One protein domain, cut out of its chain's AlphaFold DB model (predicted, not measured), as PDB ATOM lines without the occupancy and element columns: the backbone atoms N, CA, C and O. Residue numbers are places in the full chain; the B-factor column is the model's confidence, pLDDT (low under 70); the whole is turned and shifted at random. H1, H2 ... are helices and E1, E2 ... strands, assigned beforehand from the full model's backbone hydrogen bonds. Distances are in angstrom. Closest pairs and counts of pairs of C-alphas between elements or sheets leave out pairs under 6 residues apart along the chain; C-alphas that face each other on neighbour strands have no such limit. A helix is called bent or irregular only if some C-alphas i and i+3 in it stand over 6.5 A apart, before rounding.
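Overview. This is residues 75 to 236 of the 236 residues of an uncharacterized protein of Deltaproteobacteria bacterium ADurb.Bin058 (UniProt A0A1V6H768). Two sheets lie partly face to face: a twisted, branched sheet of seven strands, E1, E2, E8, E9, E11, E12 and E13, and over part of it a sheet of four, in the order E5, E4, E6, E10. The small pair E3 and E7 continues E4 and E6 at one end, H2 lies at one end of the longest axis, past E8 and E11, and H1 is beside the edge strand E1. The printed part has 162 residues with two named helices and thirteen named strands, in the order E1 H1 E2 E3 E4 E5 E6 E7 E8 E9 E10 E11 H2 E12 E13; the neighbour strands are antiparallel and the class is mixed. The whole is compact, with a radius of gyration of the C-alphas of 17.2 A, and spans 55 by 41 by 22 A.

Along the chain. In the large sheet, E8 is residues 162 to 171, 28.9 A long, E11 is 197 to 206, 29.3 A, E9 is 175 to 183, 23.7 A, and E12 is 225 to 230, 15.1 A. E1, residues 76 to 79, begins at C-alpha 76 (82.991, 108.008, 132.787); E2 is 100 to 103; E13, 233 to 235, ends at C-alpha 235 (73.608, 93.242, 112.180). E4 is 114 to 119, E5 122 to 125, E6 136 to 141, 17.1 A long, and E10 188 to 192. E3 is 109 to 111 and E7 144 to 146. H1 is 87 to 97, 15.2 A long; H2 is 208 to 222, irregular, with C-alphas 213 and 216 9.2 A apart.

Arrangement. E11 has E8 on one side, N 166 to O 202 at 2.8 A, and E12, N 203 to O 228 at 2.9 A, and E13, N 199 to O 233 at 2.9 A, on the other. E8 and E9 form a hairpin, N 167 to O 180 at 2.8 A. E2 has E12 on one side, N 102 to O 229 at 2.9 A, and E1 on the other, N 78 to O 101 at 2.9 A. The four-stranded sheet makes a sandwich with this sheet, two sheets face to face, with best planes 9 degrees apart; the closest C-alphas of E5 and E13 are those of Glu 125 and Leu 233, 6.9 A apart, and the closest of E4 and E13 are those of Phe 116 and Leu 233, 7.4 A apart. In it E4 and E5 form a hairpin, N 117 to O 124 at 2.8 A; E6 pairs with E4, N 118 to O 137 at 2.8 A, and with E10, N 138 to O 191 at 2.8 A. E3 runs on into E4 at 39 degrees, E6 runs on into E7 at 33 degrees, and N 111 to O 144 of E3 and E7 is 2.9 A. H1 only grazes the large sheet, its closest C-alphas to E1 being Ala 94 and Ala 79, 6.0 A; H2 also only grazes it, Asp 222 and Thr 206 of E11 being closest, 6.0 A. Every O i to N i+4 pair is within hydrogen-bond range in H1, but 2 of 11 in H2, where 8 of 12 O i to N i+3 pairs are.

Size, cuts and confidence. The C-alphas of Asn 132 and Asp 216 are the two farthest apart, 55.7 A, and the outline is only just flat. The printed part has no cut, and the link from E7 to E8, residues 147 to 161, is long. The mean pLDDT of the printed part is 93.7, and no printed residue is under 70.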
ATOM      1  N   ALA A  75      86.876 107.277 135.552       85.25
ATOM      2  CA  ALA A  75      86.184 106.737 134.412       85.25
ATOM      3  C   ALA A  75      84.749 107.256 134.326       85.25
ATOM      4  O   ALA A  75      84.095 107.535 135.327       85.25
ATOM      5  N   SER A  76      84.261 107.381 133.106       85.75
ATOM      6  CA  SER A  76      82.991 108.008 132.787       85.75
ATOM      7  C   SER A  76      82.167 107.119 131.873       85.75
ATOM      8  O   SER A  76      82.660 106.231 131.175       85.75
ATOM      9  N   ASN A  77      80.864 107.355 131.915       87.19
ATOM     10  CA  ASN A  77      79.881 106.753 131.041       87.19
ATOM     11  C   ASN A  77      79.257 107.875 130.223       87.19
ATOM     12  O   ASN A  77      78.717 108.824 130.792       87.19
ATOM     13  N   HIS A  78      79.302 107.754 128.907       89.62
ATOM     14  CA  HIS A  78      78.716 108.722 127.995       89.62
ATOM     15  C   HIS A  78      77.484 108.102 127.333       89.62
ATOM     16  O   HIS A  78      77.503 106.918 126.998       89.62
ATOM     17  N   ALA A  79      76.427 108.889 127.126       89.94
ATOM     18  CA  ALA A  79      75.216 108.472 126.421       89.94
ATOM     19  C   ALA A  79      74.894 109.438 125.267       89.94
ATOM     20  O   ALA A  79      75.062 110.651 125.406       89.94
ATOM     21  N   TRP A  80      74.413 108.899 124.145       89.25
ATOM     22  CA  TRP A  80      74.101 109.634 122.919       89.25
ATOM     23  C   TRP A  80      72.655 110.087 123.018       89.25
ATOM     24  O   TRP A  80      71.716 109.326 122.775       89.25
ATOM     25  N   VAL A  81      72.491 111.328 123.466       91.12
ATOM     26  CA  VAL A  81      71.194 111.925 123.773       91.12
ATOM     27  C   VAL A  81      70.722 112.756 122.586       91.12
ATOM     28  O   VAL A  81      71.415 113.673 122.141       91.12
ATOM     29  N   ASP A  82      69.515 112.464 122.109       87.50
ATOM     30  CA  ASP A  82      68.840 113.294 121.115       87.50
ATOM     31  C   ASP A  82      68.523 114.671 121.714       87.50
ATOM     32  O   ASP A  82      67.685 114.811 122.606       87.50
ATOM     33  N   LYS A  83      69.198 115.702 121.201       88.69
ATOM     34  CA  LYS A  83      69.045 117.089 121.663       88.69
ATOM     35  C   LYS A  83      67.696 117.710 121.291       88.69
ATOM     36  O   LYS A  83      67.376 118.783 121.793       88.69
ATOM     37  N   THR A  84      66.936 117.091 120.390       90.69
ATOM     38  CA  THR A  84      65.637 117.601 119.930       90.69
ATOM     39  C   THR A  84      64.474 117.135 120.807       90.69
ATOM     40  O   THR A  84      63.418 117.770 120.819       90.69
ATOM     41  N   ALA A  85      64.666 116.064 121.578       87.44
ATOM     42  CA  ALA A  85      63.678 115.530 122.503       87.44
ATOM     43  C   ALA A  85      63.808 116.156 123.910       87.44
ATOM     44  O   ALA A  85      64.870 116.663 124.278       87.44
ATOM     45  N   PRO A  86      62.750 116.112 124.748       92.00
ATOM     46  CA  PRO A  86      62.850 116.531 126.144       92.00
ATOM     47  C   PRO A  86      63.958 115.764 126.877       92.00
ATOM     48  O   PRO A  86      63.946 114.533 126.888       92.00
ATOM     49  N   GLU A  87      64.870 116.490 127.528       89.25
ATOM     50  CA  GLU A  87      66.143 115.968 128.058       89.25
ATOM     51  C   GLU A  87      65.996 114.660 128.850       89.25
ATOM     52  O   GLU A  87      66.635 113.661 128.535       89.25
ATOM     53  N   HIS A  88      65.093 114.613 129.830       88.38
ATOM     54  CA  HIS A  88      64.888 113.416 130.651       88.38
ATOM     55  C   HIS A  88      64.376 112.200 129.853       88.38
ATOM     56  O   HIS A  88      64.735 111.064 130.168       88.38
ATOM     57  N   LEU A  89      63.552 112.408 128.817       89.25
ATOM     58  CA  LEU A  89      63.084 111.328 127.940       89.25
ATOM     59  C   LEU A  89      64.196 110.872 127.002       89.25
ATOM     60  O   LEU A  89      64.354 109.670 126.808       89.25
ATOM     61  N   ALA A  90      64.967 111.816 126.466       89.19
ATOM     62  CA  ALA A  90      66.085 111.549 125.576       89.19
ATOM     63  C   ALA A  90      67.200 110.768 126.289       89.19
ATOM     64  O   ALA A  90      67.689 109.770 125.764       89.19
ATOM     65  N   ILE A  91      67.542 111.158 127.523       88.75
ATOM     66  CA  ILE A  91      68.493 110.435 128.380       88.75
ATOM     67  C   ILE A  91      67.982 109.021 128.661       88.75
ATOM     68  O   ILE A  91      68.717 108.049 128.492       88.75
ATOM     69  N   ARG A  92      66.709 108.883 129.057       87.19
ATOM     70  CA  ARG A  92      66.114 107.570 129.332       87.19
ATOM     71  C   ARG A  92      66.109 106.674 128.092       87.19
ATOM     72  O   ARG A  92      66.367 105.482 128.224       87.19
ATOM     73  N   ASP A  93      65.816 107.227 126.916       88.94
ATOM     74  CA  ASP A  93      65.843 106.499 125.642       88.94
ATOM     75  C   ASP A  93      67.264 106.045 125.288       88.94
ATOM     76  O   ASP A  93      67.473 104.866 125.010       88.94
ATOM     77  N   ALA A  94      68.247 106.946 125.380       90.00
ATOM     78  CA  ALA A  94      69.649 106.648 125.102       90.00
ATOM     79  C   ALA A  94      70.186 105.524 125.999       90.00
ATOM     80  O   ALA A  94      70.732 104.538 125.503       90.00
ATOM     81  N   ILE A  95      69.962 105.630 127.314       86.94
ATOM     82  CA  ILE A  95      70.367 104.606 128.285       86.94
ATOM     83  C   ILE A  95      69.602 103.302 128.037       86.94
ATOM     84  O   ILE A  95      70.205 102.232 127.990       86.94
ATOM     85  N   GLY A  96      68.281 103.374 127.838       84.81
ATOM     86  CA  GLY A  96      67.431 102.203 127.609       84.81
ATOM     87  C   GLY A  96      67.789 101.428 126.338       84.81
ATOM     88  O   GLY A  96      67.634 100.207 126.291       84.81
ATOM     89  N   LYS A  97      68.311 102.119 125.323       87.62
ATOM     90  CA  LYS A  97      68.807 101.516 124.082       87.62
ATOM     91  C   LYS A  97      70.286 101.150 124.126       87.62
ATOM     92  O   LYS A  97      70.737 100.499 123.196       87.62
ATOM     93  N   ALA A  98      71.007 101.487 125.197       88.31
ATOM     94  CA  ALA A  98      72.456 101.318 125.307       88.31
ATOM     95  C   ALA A  98      73.243 102.085 124.221       88.31
ATOM     96  O   ALA A  98      74.267 101.614 123.724       88.31
ATOM     97  N   ARG A  99      72.778 103.292 123.870       91.00
ATOM     98  CA  ARG A  99      73.504 104.235 123.008       91.00
ATOM     99  C   ARG A  99      74.604 104.918 123.821       91.00
ATOM    100  O   ARG A  99      74.462 106.075 124.217       91.00
ATOM    101  N   SER A 100      75.646 104.176 124.176       90.00
ATOM    102  CA  SER A 100      76.643 104.614 125.159       90.00
ATOM    103  C   SER A 100      78.031 104.017 124.943       90.00
ATOM    104  O   SER A 100      78.194 102.956 124.340       90.00
ATOM    105  N   TYR A 101      79.042 104.685 125.496       91.69
ATOM    106  CA  TYR A 101      80.378 104.126 125.706       91.69
ATOM    107  C   TYR A 101      80.865 104.437 127.123       91.69
ATOM    108  O   TYR A 101      80.348 105.338 127.791       91.69
ATOM    109  N   SER A 102      81.883 103.710 127.576       91.06
ATOM    110  CA  SER A 102      82.624 104.039 128.798       91.06
ATOM    111  C   SER A 102      84.060 104.433 128.462       91.06
ATOM    112  O   SER A 102      84.660 103.837 127.565       91.06
ATOM    113  N   ALA A 103      84.606 105.414 129.180       92.62
ATOM    114  CA  ALA A 103      85.983 105.876 129.029       92.62
ATOM    115  C   ALA A 103      86.729 105.888 130.369       92.62
ATOM    116  O   ALA A 103      86.127 106.118 131.413       92.62
ATOM    117  N   PHE A 104      88.041 105.656 130.350       92.06
ATOM    118  CA  PHE A 104      88.923 105.782 131.515       92.06
ATOM    119  C   PHE A 104      89.594 107.160 131.531       92.06
ATOM    120  O   PHE A 104      90.761 107.307 131.166       92.06
ATOM    121  N   ASP A 105      88.850 108.172 131.977       91.88
ATOM    122  CA  ASP A 105      89.271 109.580 132.008       91.88
ATOM    123  C   ASP A 105      90.508 109.873 132.875       91.88
ATOM    124  O   ASP A 105      91.096 110.950 132.760       91.88
ATOM    125  N   ILE A 106      90.957 108.928 133.712       89.62
ATOM    126  CA  ILE A 106      92.264 109.015 134.387       89.62
ATOM    127  C   ILE A 106      93.422 109.149 133.392       89.62
ATOM    128  O   ILE A 106      94.428 109.779 133.709       89.62
ATOM    129  N   LEU A 107      93.266 108.595 132.187       93.94
ATOM    130  CA  LEU A 107      94.246 108.676 131.107       93.94
ATOM    131  C   LEU A 107      94.099 109.956 130.263       93.94
ATOM    132  O   LEU A 107      94.869 110.164 129.335       93.94
ATOM    133  N   GLY A 108      93.109 110.799 130.561       94.12
ATOM    134  CA  GLY A 108      92.676 111.912 129.722       94.12
ATOM    135  C   GLY A 108      91.226 111.739 129.268       94.12
ATOM    136  O   GLY A 108      90.761 110.619 129.066       94.12
ATOM    137  N   MET A 109      90.500 112.847 129.118       94.44
ATOM    138  CA  MET A 109      89.102 112.826 128.676       94.44
ATOM    139  C   MET A 109      89.024 112.660 127.160       94.44
ATOM    140  O   MET A 109      89.835 113.227 126.425       94.44
ATOM    141  N   ALA A 110      88.052 111.879 126.694       95.06
ATOM    142  CA  ALA A 110      87.820 111.654 125.272       95.06
ATOM    143  C   ALA A 110      86.869 112.705 124.694       95.06
ATOM    144  O   ALA A 110      85.741 112.858 125.162       95.06
ATOM    145  N   GLU A 111      87.297 113.388 123.636       94.88
ATOM    146  CA  GLU A 111      86.458 114.313 122.877       94.88
ATOM    147  C   GLU A 111      86.275 113.828 121.433       94.88
ATOM    148  O   GLU A 111      87.193 113.298 120.806       94.88
ATOM    149  N   GLY A 112      85.063 113.998 120.901       94.94
ATOM    150  CA  GLY A 112      84.758 113.738 119.495       94.94
ATOM    151  C   GLY A 112      84.722 112.265 119.076       94.94
ATOM    152  O   GLY A 112      84.665 112.014 117.875       94.94
ATOM    153  N   PHE A 113      84.755 111.305 120.008       96.94
ATOM    154  CA  PHE A 113      84.462 109.902 119.691       96.94
ATOM    155  C   PHE A 113      83.044 109.772 119.135       96.94
ATOM    156  O   PHE A 113      82.109 110.331 119.709       96.94
ATOM    157  N   ASP A 114      82.888 108.993 118.066       95.94
ATOM    158  CA  ASP A 114      81.572 108.678 117.519       95.94
ATOM    159  C   ASP A 114      81.561 107.312 116.824       95.94
ATOM    160  O   ASP A 114      82.583 106.887 116.273       95.94
ATOM    161  N   LEU A 115      80.413 106.634 116.856       96.62
ATOM    162  CA  LEU A 115      80.189 105.332 116.227       96.62
ATOM    163  C   LEU A 115      78.709 105.173 115.874       96.62
ATOM    164  O   LEU A 115      77.868 105.065 116.763       96.62
ATOM    165  N   PHE A 116      78.423 105.043 114.586       97.19
ATOM    166  CA  PHE A 116      77.095 104.729 114.066       97.19
ATOM    167  C   PHE A 116      77.224 103.941 112.758       97.19
ATOM    168  O   PHE A 116      78.323 103.737 112.236       97.19
ATOM    169  N   ALA A 117      76.108 103.486 112.206       98.25
ATOM    170  CA  ALA A 117      76.055 102.961 110.850       98.25
ATOM    171  C   ALA A 117      74.984 103.669 110.024       98.25
ATOM    172  O   ALA A 117      74.060 104.269 110.560       98.25
ATOM    173  N   VAL A 118      75.111 103.581 108.707       98.38
ATOM    174  CA  VAL A 118      74.037 103.879 107.763       98.38
ATOM    175  C   VAL A 118      73.626 102.556 107.138       98.38
ATOM    176  O   VAL A 118      74.466 101.863 106.564       98.38
ATOM    177  N   VAL A 119      72.354 102.204 107.284       98.06
ATOM    178  CA  VAL A 119      71.741 100.966 106.808       98.06
ATOM    179  C   VAL A 119      70.569 101.337 105.920       98.06
ATOM    180  O   VAL A 119      69.639 101.988 106.390       98.06
ATOM    181  N   ASP A 120      70.632 100.965 104.641       96.81
ATOM    182  CA  ASP A 120      69.620 101.322 103.638       96.81
ATOM    183  C   ASP A 120      69.216 102.818 103.726       96.81
ATOM    184  O   ASP A 120      68.044 103.178 103.833       96.81
ATOM    185  N   GLU A 121      70.228 103.698 103.745       96.06
ATOM    186  CA  GLU A 121      70.122 105.167 103.871       96.06
ATOM    187  C   GLU A 121      69.614 105.710 105.224       96.06
ATOM    188  O   GLU A 121      69.493 106.925 105.388       96.06
ATOM    189  N   GLN A 122      69.357 104.854 106.216       96.56
ATOM    190  CA  GLN A 122      68.920 105.261 107.554       96.56
ATOM    191  C   GLN A 122      70.035 105.105 108.595       96.56
ATOM    192  O   GLN A 122      70.783 104.128 108.546       96.56
ATOM    193  N   PRO A 123      70.166 106.031 109.560       95.44
ATOM    194  CA  PRO A 123      71.127 105.871 110.639       95.44
ATOM    195  C   PRO A 123      70.723 104.720 111.571       95.44
ATOM    196  O   PRO A 123      69.549 104.548 111.898       95.44
ATOM    197  N   LEU A 124      71.719 103.962 112.018       95.56
ATOM    198  CA  LEU A 124      71.632 102.939 113.052       95.56
ATOM    199  C   LEU A 124      72.628 103.301 114.156       95.56
ATOM    200  O   LEU A 124      73.836 103.354 113.917       95.56
ATOM    201  N   GLU A 125      72.124 103.534 115.362       94.62
ATOM    202  CA  GLU A 125      72.938 103.949 116.507       94.62
ATOM    203  C   GLU A 125      73.427 102.757 117.340       94.62
ATOM    204  O   GLU A 125      72.889 101.647 117.273       94.62
ATOM    205  N   MET A 126      74.440 102.984 118.184       92.88
ATOM    206  CA  MET A 126      74.908 101.979 119.147       92.88
ATOM    207  C   MET A 126      73.750 101.377 119.962       92.88
ATOM    208  O   MET A 126      72.868 102.077 120.449       92.88
ATOM    209  N   GLY A 127      73.772 100.060 120.145       89.50
ATOM    210  CA  GLY A 127      72.756  99.303 120.871       89.50
ATOM    211  C   GLY A 127      71.522  98.927 120.041       89.50
ATOM    212  O   GLY A 127      70.718  98.096 120.482       89.50
ATOM    213  N   GLU A 128      71.388  99.472 118.830       92.25
ATOM    214  CA  GLU A 128      70.323  99.134 117.887       92.25
ATOM    215  C   GLU A 128      70.680  97.940 116.997       92.25
ATOM    216  O   GLU A 128      71.833  97.509 116.901       92.25
ATOM    217  N   GLU A 129      69.651  97.373 116.364       94.44
ATOM    218  CA  GLU A 129      69.787  96.223 115.480       94.44
ATOM    219  C   GLU A 129      69.187  96.471 114.096       94.44
ATOM    220  O   GLU A 129      68.077  96.990 113.975       94.44
ATOM    221  N   ALA A 130      69.904  96.030 113.067       96.25
ATOM    222  CA  ALA A 130      69.438  95.950 111.692       96.25
ATOM    223  C   ALA A 130      69.175  94.489 111.300       96.25
ATOM    224  O   ALA A 130      69.905  93.584 111.715       96.25
ATOM    225  N   LYS A 131      68.129  94.268 110.495       95.38
ATOM    226  CA  LYS A 131      67.715  92.961 109.959       95.38
ATOM    227  C   LYS A 131      67.324  93.103 108.499       95.38
ATOM    228  O   LYS A 131      66.710  94.106 108.151       95.38
ATOM    229  N   ASN A 132      67.574  92.067 107.696       92.69
ATOM    230  CA  ASN A 132      67.165  92.002 106.283       92.69
ATOM    231  C   ASN A 132      67.592  93.235 105.457       92.69
ATOM    232  O   ASN A 132      66.852  93.660 104.571       92.69
ATOM    233  N   TYR A 133      68.746  93.819 105.777       95.31
ATOM    234  CA  TYR A 133      69.271  94.997 105.091       95.31
ATOM    235  C   TYR A 133      69.945  94.615 103.770       95.31
ATOM    236  O   TYR A 133      70.371  93.468 103.594       95.31
ATOM    237  N   THR A 134      70.052  95.572 102.848       94.69
ATOM    238  CA  THR A 134      70.722  95.360 101.552       94.69
ATOM    239  C   THR A 134      72.090  96.020 101.467       94.69
ATOM    240  O   THR A 134      73.001  95.434 100.884       94.69
ATOM    241  N   ASP A 135      72.250  97.192 102.080       96.81
ATOM    242  CA  ASP A 135      73.527  97.890 102.211       96.81
ATOM    243  C   ASP A 135      73.697  98.416 103.636       96.81
ATOM    244  O   ASP A 135      72.757  98.923 104.255       96.81
ATOM    245  N   ALA A 136      74.912  98.293 104.159       98.12
ATOM    246  CA  ALA A 136      75.255  98.791 105.477       98.12
ATOM    247  C   ALA A 136      76.727  99.205 105.546       98.12
ATOM    248  O   ALA A 136      77.635  98.464 105.157       98.12
ATOM    249  N   LYS A 137      76.968 100.396 106.100       98.38
ATOM    250  CA  LYS A 137      78.309 100.938 106.345       98.38
ATOM    251  C   LYS A 137      78.403 101.514 107.742       98.38
ATOM    252  O   LYS A 137      77.563 102.309 108.148       98.38
ATOM    253  N   ILE A 138      79.453 101.140 108.456       98.56
ATOM    254  CA  ILE A 138      79.797 101.691 109.763       98.56
ATOM    255  C   ILE A 138      80.654 102.932 109.555       98.56
ATOM    256  O   ILE A 138      81.598 102.907 108.766       98.56
ATOM    257  N   TYR A 139      80.363 103.977 110.318       98.44
ATOM    258  CA  TYR A 139      81.165 105.184 110.425       98.44
ATOM    259  C   TYR A 139      81.652 105.328 111.858       98.44
ATOM    260  O   TYR A 139      80.886 105.179 112.811       98.44
ATOM    261  N   PHE A 140      82.935 105.629 112.018       97.94
ATOM    262  CA  PHE A 140      83.483 105.907 113.335       97.94
ATOM    263  C   PHE A 140      84.538 106.997 113.309       97.94
ATOM    264  O   PHE A 140      85.253 107.187 112.318       97.94
ATOM    265  N   ARG A 141      84.645 107.707 114.430       98.00
ATOM    266  CA  ARG A 141      85.608 108.783 114.639       98.00
ATOM    267  C   ARG A 141      86.533 108.448 115.801       98.00
ATOM    268  O   ARG A 141      86.073 108.144 116.900       98.00
ATOM    269  N   THR A 142      87.843 108.508 115.562       97.44
ATOM    270  CA  THR A 142      88.830 108.338 116.627       97.44
ATOM    271  C   THR A 142      88.801 109.560 117.554       97.44
ATOM    272  O   THR A 142      88.706 110.694 117.074       97.44
ATOM    273  N   PRO A 143      88.862 109.356 118.877       97.12
ATOM    274  CA  PRO A 143      88.794 110.445 119.848       97.12
ATOM    275  C   PRO A 143      90.047 111.327 119.814       97.12
ATOM    276  O   PRO A 143      91.114 110.902 119.363       97.12
ATOM    277  N   THR A 144      89.929 112.533 120.361       96.81
ATOM    278  CA  THR A 144      91.054 113.374 120.789       96.81
ATOM    279  C   THR A 144      91.152 113.393 122.312       96.81
ATOM    280  O   THR A 144      90.130 113.389 122.996       96.81
ATOM    281  N   VAL A 145      92.372 113.420 122.850       96.44
ATOM    282  CA  VAL A 145      92.603 113.519 124.299       96.44
ATOM    283  C   VAL A 145      92.562 114.976 124.732       96.44
ATOM    284  O   VAL A 145      93.316 115.805 124.218       96.44
ATOM    285  N   VAL A 146      91.736 115.279 125.728       94.69
ATOM    286  CA  VAL A 146      91.694 116.587 126.385       94.69
ATOM    287  C   VAL A 146      92.030 116.461 127.866       94.69
ATOM    288  O   VAL A 146      91.778 115.434 128.501       94.69
ATOM    289  N   LYS A 147      92.627 117.518 128.427       93.19
ATOM    290  CA  LYS A 147      93.012 117.560 129.840       93.19
ATOM    291  C   LYS A 147      91.760 117.485 130.729       93.19
ATOM    292  O   LYS A 147      90.926 118.389 130.646       93.19
ATOM    293  N   PRO A 148      91.640 116.482 131.618       90.44
ATOM    294  CA  PRO A 148      90.538 116.423 132.567       90.44
ATOM    295  C   PRO A 148      90.559 117.612 133.541       90.44
ATOM    296  O   PRO A 148      91.639 118.048 133.952       90.44
ATOM    297  N   PRO A 149      89.396 118.099 134.011       87.81
ATOM    298  CA  PRO A 149      89.325 119.209 134.964       87.81
ATOM    299  C   PRO A 149      89.960 118.873 136.323       87.81
ATOM    300  O   PRO A 149      90.376 119.767 137.051       87.81
ATOM    301  N   PHE A 150      90.055 117.585 136.657       83.12
ATOM    302  CA  PHE A 150      90.671 117.081 137.885       83.12
ATOM    303  C   PHE A 150      92.154 116.707 137.727       83.12
ATOM    304  O   PHE A 150      92.747 116.176 138.669       83.12
ATOM    305  N   ALA A 151      92.742 116.904 136.545       87.75
ATOM    306  CA  ALA A 151      94.132 116.554 136.290       87.75
ATOM    307  C   ALA A 151      95.096 117.493 137.026       87.75
ATOM    308  O   ALA A 151      94.811 118.675 137.234       87.75
ATOM    309  N   SER A 152      96.268 116.975 137.393       88.12
ATOM    310  CA  SER A 152      97.261 117.754 138.124       88.12
ATOM    311  C   SER A 152      97.896 118.851 137.250       88.12
ATOM    312  O   SER A 152      97.705 118.939 136.027       88.12
ATOM    313  N   ALA A 153      98.696 119.714 137.876       89.88
ATOM    314  CA  ALA A 153      99.514 120.688 137.155       89.88
ATOM    315  C   ALA A 153     100.593 120.031 136.270       89.88
ATOM    316  O   ALA A 153     101.087 120.680 135.353       89.88
ATOM    317  N   LYS A 154     100.942 118.761 136.524       92.69
ATOM    318  CA  LYS A 154     101.964 117.999 135.792       92.69
ATOM    319  C   LYS A 154     101.418 117.221 134.592       92.69
ATOM    320  O   LYS A 154     102.199 116.574 133.903       92.69
ATOM    321  N   PHE A 155     100.109 117.283 134.336       92.88
ATOM    322  CA  PHE A 155      99.508 116.714 133.131       92.88
ATOM    323  C   PHE A 155     100.136 117.352 131.881       92.88
ATOM    324  O   PHE A 155      99.989 118.563 131.677       92.88
ATOM    325  N   GLY A 156     100.863 116.553 131.094       93.00
ATOM    326  CA  GLY A 156     101.625 116.997 129.925       93.00
ATOM    327  C   GLY A 156     100.771 117.303 128.690       93.00
ATOM    328  O   GLY A 156      99.542 117.299 128.748       93.00
ATOM    329  N   ASP A 157     101.428 117.573 127.556       92.44
ATOM    330  CA  ASP A 157     100.739 117.805 126.278       92.44
ATOM    331  C   ASP A 157     100.201 116.467 125.724       92.44
ATOM    332  O   ASP A 157     100.988 115.556 125.450       92.44
ATOM    333  N   PRO A 158      98.877 116.316 125.532       91.88
ATOM    334  CA  PRO A 158      98.290 115.086 125.015       91.88
ATOM    335  C   PRO A 158      98.688 114.744 123.571       91.88
ATOM    336  O   PRO A 158      98.411 113.625 123.134       91.88
ATOM    337  N   LYS A 159      99.321 115.651 122.813       86.88
ATOM    338  CA  LYS A 159      99.737 115.391 121.420       86.88
ATOM    339  C   LYS A 159     100.705 114.223 121.270       86.88
ATOM    340  O   LYS A 159     100.648 113.540 120.253       86.88
ATOM    341  N   ASP A 160     101.538 113.972 122.278       77.31
ATOM    342  CA  ASP A 160     102.520 112.879 122.261       77.31
ATOM    343  C   ASP A 160     101.908 111.522 122.656       77.31
ATOM    344  O   ASP A 160     102.595 110.501 122.716       77.31
ATOM    345  N   THR A 161     100.605 111.501 122.940       91.69
ATOM    346  CA  THR A 161      99.865 110.289 123.286       91.69
ATOM    347  C   THR A 161      99.627 109.437 122.052       91.69
ATOM    348  O   THR A 161      99.039 109.889 121.066       91.69
ATOM    349  N   GLU A 162     100.005 108.166 122.139       95.00
ATOM    350  CA  GLU A 162      99.685 107.197 121.099       95.00
ATOM    351  C   GLU A 162      98.314 106.591 121.381       95.00
ATOM    352  O   GLU A 162      98.055 106.083 122.474       95.00
ATOM    353  N   ILE A 163      97.434 106.648 120.385       97.25
ATOM    354  CA  ILE A 163      96.085 106.090 120.457       97.25
ATOM    355  C   ILE A 163      95.901 105.093 119.331       97.25
ATOM    356  O   ILE A 163      96.224 105.386 118.180       97.25
ATOM    357  N   VAL A 164      95.339 103.938 119.675       98.19
ATOM    358  CA  VAL A 164      94.985 102.877 118.741       98.19
ATOM    359  C   VAL A 164      93.494 102.586 118.872       98.19
ATOM    360  O   VAL A 164      93.037 102.082 119.895       98.19
ATOM    361  N   THR A 165      92.728 102.908 117.834       98.56
ATOM    362  CA  THR A 165      91.299 102.586 117.730       98.56
ATOM    363  C   THR A 165      91.128 101.291 116.945       98.56
ATOM    364  O   THR A 165      91.623 101.173 115.826       98.56
ATOM    365  N   LYS A 166      90.418 100.325 117.525       98.31
ATOM    366  CA  LYS A 166      90.184  98.993 116.966       98.31
ATOM    367  C   LYS A 166      88.691  98.787 116.747       98.31
ATOM    368  O   LYS A 166      87.921  98.823 117.705       98.31
ATOM    369  N   LEU A 167      88.293  98.536 115.503       98.12
ATOM    370  CA  LEU A 167      86.966  98.023 115.180       98.12
ATOM    371  C   LEU A 167      86.987  96.507 115.356       98.12
ATOM    372  O   LEU A 167      87.702  95.795 114.644       98.12
ATOM    373  N   ILE A 168      86.202  96.032 116.310       97.06
ATOM    374  CA  ILE A 168      86.036  94.621 116.620       97.06
ATOM    375  C   ILE A 168      84.785  94.123 115.905       97.06
ATOM    376  O   ILE A 168      83.703  94.659 116.135       97.06
ATOM    377  N   LYS A 169      84.934  93.091 115.074       96.19
ATOM    378  CA  LYS A 169      83.834  92.304 114.511       96.19
ATOM    379  C   LYS A 169      83.688  91.031 115.329       96.19
ATOM    380  O   LYS A 169      84.675  90.379 115.655       96.19
ATOM    381  N   ILE A 170      82.453  90.671 115.634       94.81
ATOM    382  CA  ILE A 170      82.113  89.437 116.322       94.81
ATOM    383  C   ILE A 170      81.066  88.707 115.487       94.81
ATOM    384  O   ILE A 170      79.928  89.163 115.383       94.81
ATOM    385  N   ASP A 171      81.434  87.563 114.923       93.44
ATOM    386  CA  ASP A 171      80.525  86.717 114.150       93.44
ATOM    387  C   ASP A 171      80.517  85.266 114.654       93.44
ATOM    388  O   ASP A 171      81.197  84.901 115.624       93.44
ATOM    389  N   ALA A 172      79.645  84.456 114.056       90.00
ATOM    390  CA  ALA A 172      79.465  83.060 114.434       90.00
ATOM    391  C   ALA A 172      80.607  82.153 113.947       90.00
ATOM    392  O   ALA A 172      80.823  81.098 114.541       90.00
ATOM    393  N   GLU A 173      81.322  82.546 112.892       89.25
ATOM    394  CA  GLU A 173      82.315  81.702 112.223       89.25
ATOM    395  C   GLU A 173      83.696  81.829 112.869       89.25
ATOM    396  O   GLU A 173      84.327  80.828 113.205       89.25
ATOM    397  N   GLN A 174      84.161  83.062 113.060       89.12
ATOM    398  CA  GLN A 174      85.514  83.381 113.515       89.12
ATOM    399  C   GLN A 174      85.543  83.881 114.963       89.12
ATOM    400  O   GLN A 174      86.600  83.927 115.595       89.12
ATOM    401  N   GLY A 175      84.385  84.214 115.535       89.81
ATOM    402  CA  GLY A 175      84.315  84.801 116.866       89.81
ATOM    403  C   GLY A 175      84.743  86.268 116.845       89.81
ATOM    404  O   GLY A 175      84.318  87.011 115.972       89.81
ATOM    405  N   SER A 176      85.503  86.703 117.854       93.06
ATOM    406  CA  SER A 176      85.935  88.103 117.999       93.06
ATOM    407  C   SER A 176      87.254  88.355 117.272       93.06
ATOM    408  O   SER A 176      88.225  87.630 117.493       93.06
ATOM    409  N   GLN A 177      87.298  89.401 116.446       95.06
ATOM    410  CA  GLN A 177      88.473  89.782 115.668       95.06
ATOM    411  C   GLN A 177      88.549  91.288 115.410       95.06
ATOM    412  O   GLN A 177      87.534  91.964 115.243       95.06
ATOM    413  N   VAL A 178      89.772  91.812 115.324       96.94
ATOM    414  CA  VAL A 178      90.022  93.194 114.896       96.94
ATOM    415  C   VAL A 178      89.954  93.242 113.369       96.94
ATOM    416  O   VAL A 178      90.801  92.657 112.700       96.94
ATOM    417  N   VAL A 179      88.965  93.944 112.814       97.06
ATOM    418  CA  VAL A 179      88.783  94.096 111.351       97.06
ATOM    419  C   VAL A 179      89.300  95.427 110.817       97.06
ATOM    420  O   VAL A 179      89.523  95.581 109.617       97.06
ATOM    421  N   LYS A 180      89.523  96.398 111.703       97.56
ATOM    422  CA  LYS A 180      90.182  97.662 111.381       97.56
ATOM    423  C   LYS A 180      90.967  98.143 112.589       97.56
ATOM    424  O   LYS A 180      90.444  98.145 113.700       97.56
ATOM    425  N   GLU A 181      92.190  98.594 112.353       97.88
ATOM    426  CA  GLU A 181      93.015  99.272 113.347       97.88
ATOM    427  C   GLU A 181      93.451 100.630 112.794       97.88
ATOM    428  O   GLU A 181      93.794 100.753 111.614       97.88
ATOM    429  N   VAL A 182      93.386 101.658 113.635       97.56
ATOM    430  CA  VAL A 182      93.756 103.030 113.296       97.56
ATOM    431  C   VAL A 182      94.632 103.598 114.398       97.56
ATOM    432  O   VAL A 182      94.230 103.616 115.560       97.56
ATOM    433  N   VAL A 183      95.786 104.137 114.012       96.44
ATOM    434  CA  VAL A 183      96.664 104.895 114.905       96.44
ATOM    435  C   VAL A 183      96.409 106.392 114.730       96.44
ATOM    436  O   VAL A 183      96.388 106.894 113.605       96.44
ATOM    437  N   GLY A 184      96.238 107.112 115.838       94.38
ATOM    438  CA  GLY A 184      96.071 108.567 115.866       94.38
ATOM    439  C   GLY A 184      94.692 109.044 116.332       94.38
ATOM    440  O   GLY A 184      93.822 108.261 116.709       94.38
ATOM    441  N   GLN A 185      94.503 110.365 116.309       95.19
ATOM    442  CA  GLN A 185      93.397 111.068 116.970       95.19
ATOM    443  C   GLN A 185      92.574 111.906 115.980       95.19
ATOM    444  O   GLN A 185      93.133 112.458 115.035       95.19
ATOM    445  N   GLY A 186      91.269 112.056 116.223       95.56
ATOM    446  CA  GLY A 186      90.400 112.999 115.505       95.56
ATOM    447  C   GLY A 186      90.081 112.658 114.043       95.56
ATOM    448  O   GLY A 186      89.608 113.529 113.304       95.56
ATOM    449  N   TRP A 187      90.323 111.421 113.614       95.88
ATOM    450  CA  TRP A 187      90.117 110.958 112.240       95.88
ATOM    451  C   TRP A 187      88.780 110.232 112.091       95.88
ATOM    452  O   TRP A 187      88.342 109.560 113.018       95.88
ATOM    453  N   THR A 188      88.157 110.311 110.917       97.62
ATOM    454  CA  THR A 188      86.897 109.611 110.616       97.62
ATOM    455  C   THR A 188      87.124 108.541 109.554       97.62
ATOM    456  O   THR A 188      87.856 108.773 108.591       97.62
ATOM    457  N   PHE A 189      86.494 107.379 109.726       98.00
ATOM    458  CA  PHE A 189      86.616 106.227 108.837       98.00
ATOM    459  C   PHE A 189      85.265 105.594 108.546       98.00
ATOM    460  O   PHE A 189      84.334 105.690 109.345       98.00
ATOM    461  N   GLU A 190      85.219 104.886 107.424       97.88
ATOM    462  CA  GLU A 190      84.120 104.015 107.033       97.88
ATOM    463  C   GLU A 190      84.570 102.546 106.981       97.88
ATOM    464  O   GLU A 190      85.746 102.240 106.743       97.88
ATOM    465  N   HIS A 191      83.628 101.633 107.207       98.12
ATOM    466  CA  HIS A 191      83.823 100.193 107.075       98.12
ATOM    467  C   HIS A 191      82.552  99.534 106.513       98.12
ATOM    468  O   HIS A 191      81.476  99.743 107.082       98.12
ATOM    469  N   PRO A 192      82.634  98.760 105.415       97.62
ATOM    470  CA  PRO A 192      81.483  98.026 104.896       97.62
ATOM    471  C   PRO A 192      81.077  96.895 105.847       97.62
ATOM    472  O   PRO A 192      81.911  96.348 106.568       97.62
ATOM    473  N   VAL A 193      79.793  96.545 105.849       97.38
ATOM    474  CA  VAL A 193      79.269  95.420 106.630       97.38
ATOM    475  C   VAL A 193      78.981  94.243 105.706       97.38
ATOM    476  O   VAL A 193      77.970  94.207 105.011       97.38
ATOM    477  N   ASP A 194      79.853  93.241 105.761       91.06
ATOM    478  CA  ASP A 194      79.781  92.061 104.895       91.06
ATOM    479  C   ASP A 194      79.081  90.885 105.602       91.06
ATOM    480  O   ASP A 194      79.680  89.839 105.870       91.06
ATOM    481  N   GLY A 195      77.806  91.078 105.953       92.19
ATOM    482  CA  GLY A 195      76.928  90.050 106.525       92.19
ATOM    483  C   GLY A 195      76.694  90.133 108.044       92.19
ATOM    484  O   GLY A 195      77.169  91.058 108.710       92.19
ATOM    485  N   PRO A 196      75.924  89.178 108.609       95.25
ATOM    486  CA  PRO A 196      75.515  89.206 110.013       95.25
ATOM    487  C   PRO A 196      76.702  89.164 110.978       95.25
ATOM    488  O   PRO A 196      77.496  88.221 110.976       95.25
ATOM    489  N   ALA A 197      76.813  90.186 111.821       95.81
ATOM    490  CA  ALA A 197      77.859  90.319 112.825       95.81
ATOM    491  C   ALA A 197      77.512  91.413 113.842       95.81
ATOM    492  O   ALA A 197      76.622  92.244 113.649       95.81
ATOM    493  N   ILE A 198      78.255  91.428 114.940       95.69
ATOM    494  CA  ILE A 198      78.219  92.486 115.945       95.69
ATOM    495  C   ILE A 198      79.508  93.294 115.812       95.69
ATOM    496  O   ILE A 198      80.588  92.707 115.766       95.69
ATOM    497  N   TYR A 199      79.411  94.621 115.782       96.50
ATOM    498  CA  TYR A 199      80.580  95.499 115.706       96.50
ATOM    499  C   TYR A 199      80.648  96.425 116.907       96.50
ATOM    500  O   TYR A 199      79.642  97.005 117.295       96.50
ATOM    501  N   ARG A 200      81.836  96.601 117.478       95.38
ATOM    502  CA  ARG A 200      82.097  97.570 118.552       95.38
ATOM    503  C   ARG A 200      83.498  98.139 118.416       95.38
ATOM    504  O   ARG A 200      84.334  97.566 117.722       95.38
ATOM    505  N   ILE A 201      83.771  99.228 119.117       96.50
ATOM    506  CA  ILE A 201      85.089  99.843 119.153       96.50
ATOM    507  C   ILE A 201      85.733  99.673 120.523       96.50
ATOM    508  O   ILE A 201      85.102  99.830 121.571       96.50
ATOM    509  N   GLU A 202      87.029  99.386 120.482       96.44
ATOM    510  CA  GLU A 202      87.939  99.610 121.593       96.44
ATOM    511  C   GLU A 202      88.944 100.684 121.221       96.44
ATOM    512  O   GLU A 202      89.513 100.660 120.129       96.44
ATOM    513  N   VAL A 203      89.218 101.590 122.147       97.94
ATOM    514  CA  VAL A 203      90.325 102.531 122.011       97.94
ATOM    515  C   VAL A 203      91.339 102.227 123.093       97.94
ATOM    516  O   VAL A 203      90.979 102.089 124.259       97.94
ATOM    517  N   TRP A 204      92.600 102.125 122.699       98.12
ATOM    518  CA  TRP A 204      93.738 101.861 123.566       98.12
ATOM    519  C   TRP A 204      94.698 103.050 123.534       98.12
ATOM    520  O   TRP A 204      94.864 103.681 122.489       98.12
ATOM    521  N   MET A 205      95.329 103.350 124.666       97.94
ATOM    522  CA  MET A 205      96.203 104.507 124.845       97.94
ATOM    523  C   MET A 205      97.545 104.108 125.460       97.94
ATOM    524  O   MET A 205      97.573 103.380 126.449       97.94
ATOM    525  N   THR A 206      98.630 104.665 124.925       97.81
ATOM    526  CA  THR A 206      99.935 104.750 125.598       97.81
ATOM    527  C   THR A 206     100.114 106.183 126.127       97.81
ATOM    528  O   THR A 206     100.361 107.101 125.330       97.81
ATOM    529  N   PRO A 207      99.926 106.436 127.437       96.69
ATOM    530  CA  PRO A 207      99.708 107.775 127.982       96.69
ATOM    531  C   PRO A 207     101.021 108.510 128.293       96.69
ATOM    532  O   PRO A 207     101.274 108.913 129.428       96.69
ATOM    533  N   LYS A 208     101.864 108.735 127.277       96.12
ATOM    534  CA  LYS A 208     103.186 109.381 127.437       96.12
ATOM    535  C   LYS A 208     103.125 110.753 128.116       96.12
ATOM    536  O   LYS A 208     104.020 111.110 128.880       96.12
ATOM    537  N   HIS A 209     102.038 111.493 127.907       95.56
ATOM    538  CA  HIS A 209     101.791 112.794 128.532       95.56
ATOM    539  C   HIS A 209     101.663 112.737 130.070       95.56
ATOM    540  O   HIS A 209     101.769 113.772 130.728       95.56
ATOM    541  N   LEU A 210     101.461 111.551 130.660       95.44
ATOM    542  CA  LEU A 210     101.372 111.352 132.110       95.44
ATOM    543  C   LEU A 210     102.709 111.010 132.775       95.44
ATOM    544  O   LEU A 210     102.764 110.952 134.002       95.44
ATOM    545  N   ALA A 211     103.797 110.817 132.020       95.19
ATOM    546  CA  ALA A 211     105.087 110.401 132.580       95.19
ATOM    547  C   ALA A 211     105.569 111.319 133.723       95.19
ATOM    548  O   ALA A 211     106.033 110.841 134.758       95.19
ATOM    549  N   ALA A 212     105.397 112.638 133.573       92.81
ATOM    550  CA  ALA A 212     105.768 113.616 134.596       92.81
ATOM    551  C   ALA A 212     104.866 113.572 135.844       92.81
ATOM    552  O   ALA A 212     105.331 113.856 136.951       92.81
ATOM    553  N   ASP A 213     103.586 113.233 135.673       91.81
ATOM    554  CA  ASP A 213     102.620 113.117 136.771       91.81
ATOM    555  C   ASP A 213     102.866 111.843 137.595       91.81
ATOM    556  O   ASP A 213     102.734 111.845 138.817       91.81
ATOM    557  N   LEU A 214     103.320 110.775 136.931       92.81
ATOM    558  CA  LEU A 214     103.572 109.463 137.529       92.81
ATOM    559  C   LEU A 214     104.859 109.379 138.368       92.81
ATOM    560  O   LEU A 214     104.980 108.473 139.193       92.81
ATOM    561  N   GLY A 215     105.814 110.299 138.196       92.88
ATOM    562  CA  GLY A 215     107.053 110.331 138.985       92.88
ATOM    563  C   GLY A 215     107.836 109.016 138.897       92.88
ATOM    564  O   GLY A 215     108.219 108.595 137.809       92.88
ATOM    565  N   ASP A 216     108.038 108.336 140.028       96.19
ATOM    566  CA  ASP A 216     108.752 107.046 140.089       96.19
ATOM    567  C   ASP A 216     108.051 105.919 139.300       96.19
ATOM    568  O   ASP A 216     108.659 104.898 138.977       96.19
ATOM    569  N   LEU A 217     106.773 106.105 138.949       96.00
ATOM    570  CA  LEU A 217     105.990 105.192 138.117       96.00
ATOM    571  C   LEU A 217     105.978 105.592 136.633       96.00
ATOM    572  O   LEU A 217     105.153 105.082 135.879       96.00
ATOM    573  N   ALA A 218     106.872 106.481 136.182       95.50
ATOM    574  CA  ALA A 218     106.903 106.968 134.798       95.50
ATOM    575  C   ALA A 218     106.953 105.852 133.738       95.50
ATOM    576  O   ALA A 218     106.401 106.027 132.659       95.50
ATOM    577  N   TRP A 219     107.524 104.686 134.060       95.56
ATOM    578  CA  TRP A 219     107.537 103.506 133.184       95.56
ATOM    579  C   TRP A 219     106.133 103.015 132.786       95.56
ATOM    580  O   TRP A 219     105.972 102.355 131.759       95.56
ATOM    581  N   MET A 220     105.102 103.326 133.582       96.00
ATOM    582  CA  MET A 220     103.712 103.021 133.246       96.00
ATOM    583  C   MET A 220     103.245 103.826 132.028       96.00
ATOM    584  O   MET A 220     102.410 103.346 131.273       96.00
ATOM    585  N   ALA A 221     103.811 105.010 131.775       95.81
ATOM    586  CA  ALA A 221     103.457 105.836 130.619       95.81
ATOM    587  C   ALA A 221     103.869 105.218 129.269       95.81
ATOM    588  O   ALA A 221     103.353 105.630 128.231       95.81
ATOM    589  N   ASP A 222     104.754 104.215 129.290       95.88
ATOM    590  CA  ASP A 222     105.186 103.447 128.116       95.88
ATOM    591  C   ASP A 222     104.330 102.190 127.873       95.88
ATOM    592  O   ASP A 222     104.570 101.444 126.922       95.88
ATOM    593  N   GLN A 223     103.343 101.921 128.733       96.81
ATOM    594  CA  GLN A 223     102.441 100.780 128.602       96.81
ATOM    595  C   GLN A 223     101.138 101.177 127.909       96.81
ATOM    596  O   GLN A 223     100.670 102.310 128.015       96.81
ATOM    597  N   GLN A 224     100.526 100.208 127.230       96.75
ATOM    598  CA  GLN A 224      99.241 100.394 126.570       96.75
ATOM    599  C   GLN A 224      98.090  99.966 127.491       96.75
ATOM    600  O   GLN A 224      98.077  98.849 128.012       96.75
ATOM    601  N   TYR A 225      97.088 100.831 127.634       95.94
ATOM    602  CA  TYR A 225      95.905 100.604 128.461       95.94
ATOM    603  C   TYR A 225      94.621 100.755 127.646       95.94
ATOM    604  O   TYR A 225      94.590 101.550 126.703       95.94
ATOM    605  N   PRO A 226      93.543 100.036 127.998       94.31
ATOM    606  CA  PRO A 226      92.241 100.329 127.432       94.31
ATOM    607  C   PRO A 226      91.793 101.715 127.894       94.31
ATOM    608  O   PRO A 226      91.930 102.071 129.063       94.31
ATOM    609  N   TRP A 227      91.252 102.488 126.965       95.88
ATOM    610  CA  TRP A 227      90.779 103.840 127.211       95.88
ATOM    611  C   TRP A 227      89.284 103.981 126.962       95.88
ATOM    612  O   TRP A 227      88.607 104.527 127.821       95.88
ATOM    613  N   ILE A 228      88.752 103.452 125.854       95.12
ATOM    614  CA  ILE A 228      87.311 103.489 125.550       95.12
ATOM    615  C   ILE A 228      86.810 102.092 125.205       95.12
ATOM    616  O   ILE A 228      87.444 101.367 124.437       95.12
ATOM    617  N   TYR A 229      85.626 101.767 125.715       92.88
ATOM    618  CA  TYR A 229      84.817 100.634 125.283       92.88
ATOM    619  C   TYR A 229      83.448 101.136 124.828       92.88
ATOM    620  O   TYR A 229      82.691 101.679 125.636       92.88
ATOM    621  N   SER A 230      83.122 100.952 123.549       93.00
ATOM    622  CA  SER A 230      81.801 101.303 123.022       93.00
ATOM    623  C   SER A 230      80.794 100.169 123.195       93.00
ATOM    624  O   SER A 230      81.162  98.989 123.246       93.00
ATOM    625  N   ASN A 231      79.508 100.520 123.191       91.50
ATOM    626  CA  ASN A 231      78.474  99.551 122.857       91.50
ATOM    627  C   ASN A 231      78.540  99.128 121.390       91.50
ATOM    628  O   ASN A 231      79.287  99.676 120.574       91.50
ATOM    629  N   ALA A 232      77.777  98.082 121.096       92.75
ATOM    630  CA  ALA A 232      77.796  97.398 119.822       92.75
ATOM    631  C   ALA A 232      76.694  97.865 118.865       92.75
ATOM    632  O   ALA A 232      75.590  98.186 119.290       92.75
ATOM    633  N   LEU A 233      76.979  97.798 117.570       95.19
ATOM    634  CA  LEU A 233      76.008  97.780 116.480       95.19
ATOM    635  C   LEU A 233      75.690  96.318 116.144       95.19
ATOM    636  O   LEU A 233      76.609  95.501 116.022       95.19
ATOM    637  N   PHE A 234      74.410  95.972 116.002       94.69
ATOM    638  CA  PHE A 234      73.983  94.593 115.755       94.69
ATOM    639  C   PHE A 234      73.437  94.433 114.332       94.69
ATOM    640  O   PHE A 234      72.398  94.995 113.999       94.69
ATOM    641  N   PHE A 235      74.080  93.601 113.518       96.69
ATOM    642  CA  PHE A 235      73.608  93.242 112.180       96.69
ATOM    643  C   PHE A 235      73.210  91.771 112.178       96.69
ATOM    644  O   PHE A 235      74.039  90.904 112.464       96.69
ATOM    645  N   ARG A 236      71.933  91.489 111.912       91.62
ATOM    646  CA  ARG A 236      71.343  90.151 112.023       91.62
ATOM    647  C   ARG A 236      70.715  89.674 110.725       91.62
ATOM    648  O   ARG A 236      70.130  90.511 110.003       91.62
TER     649      ARG A 236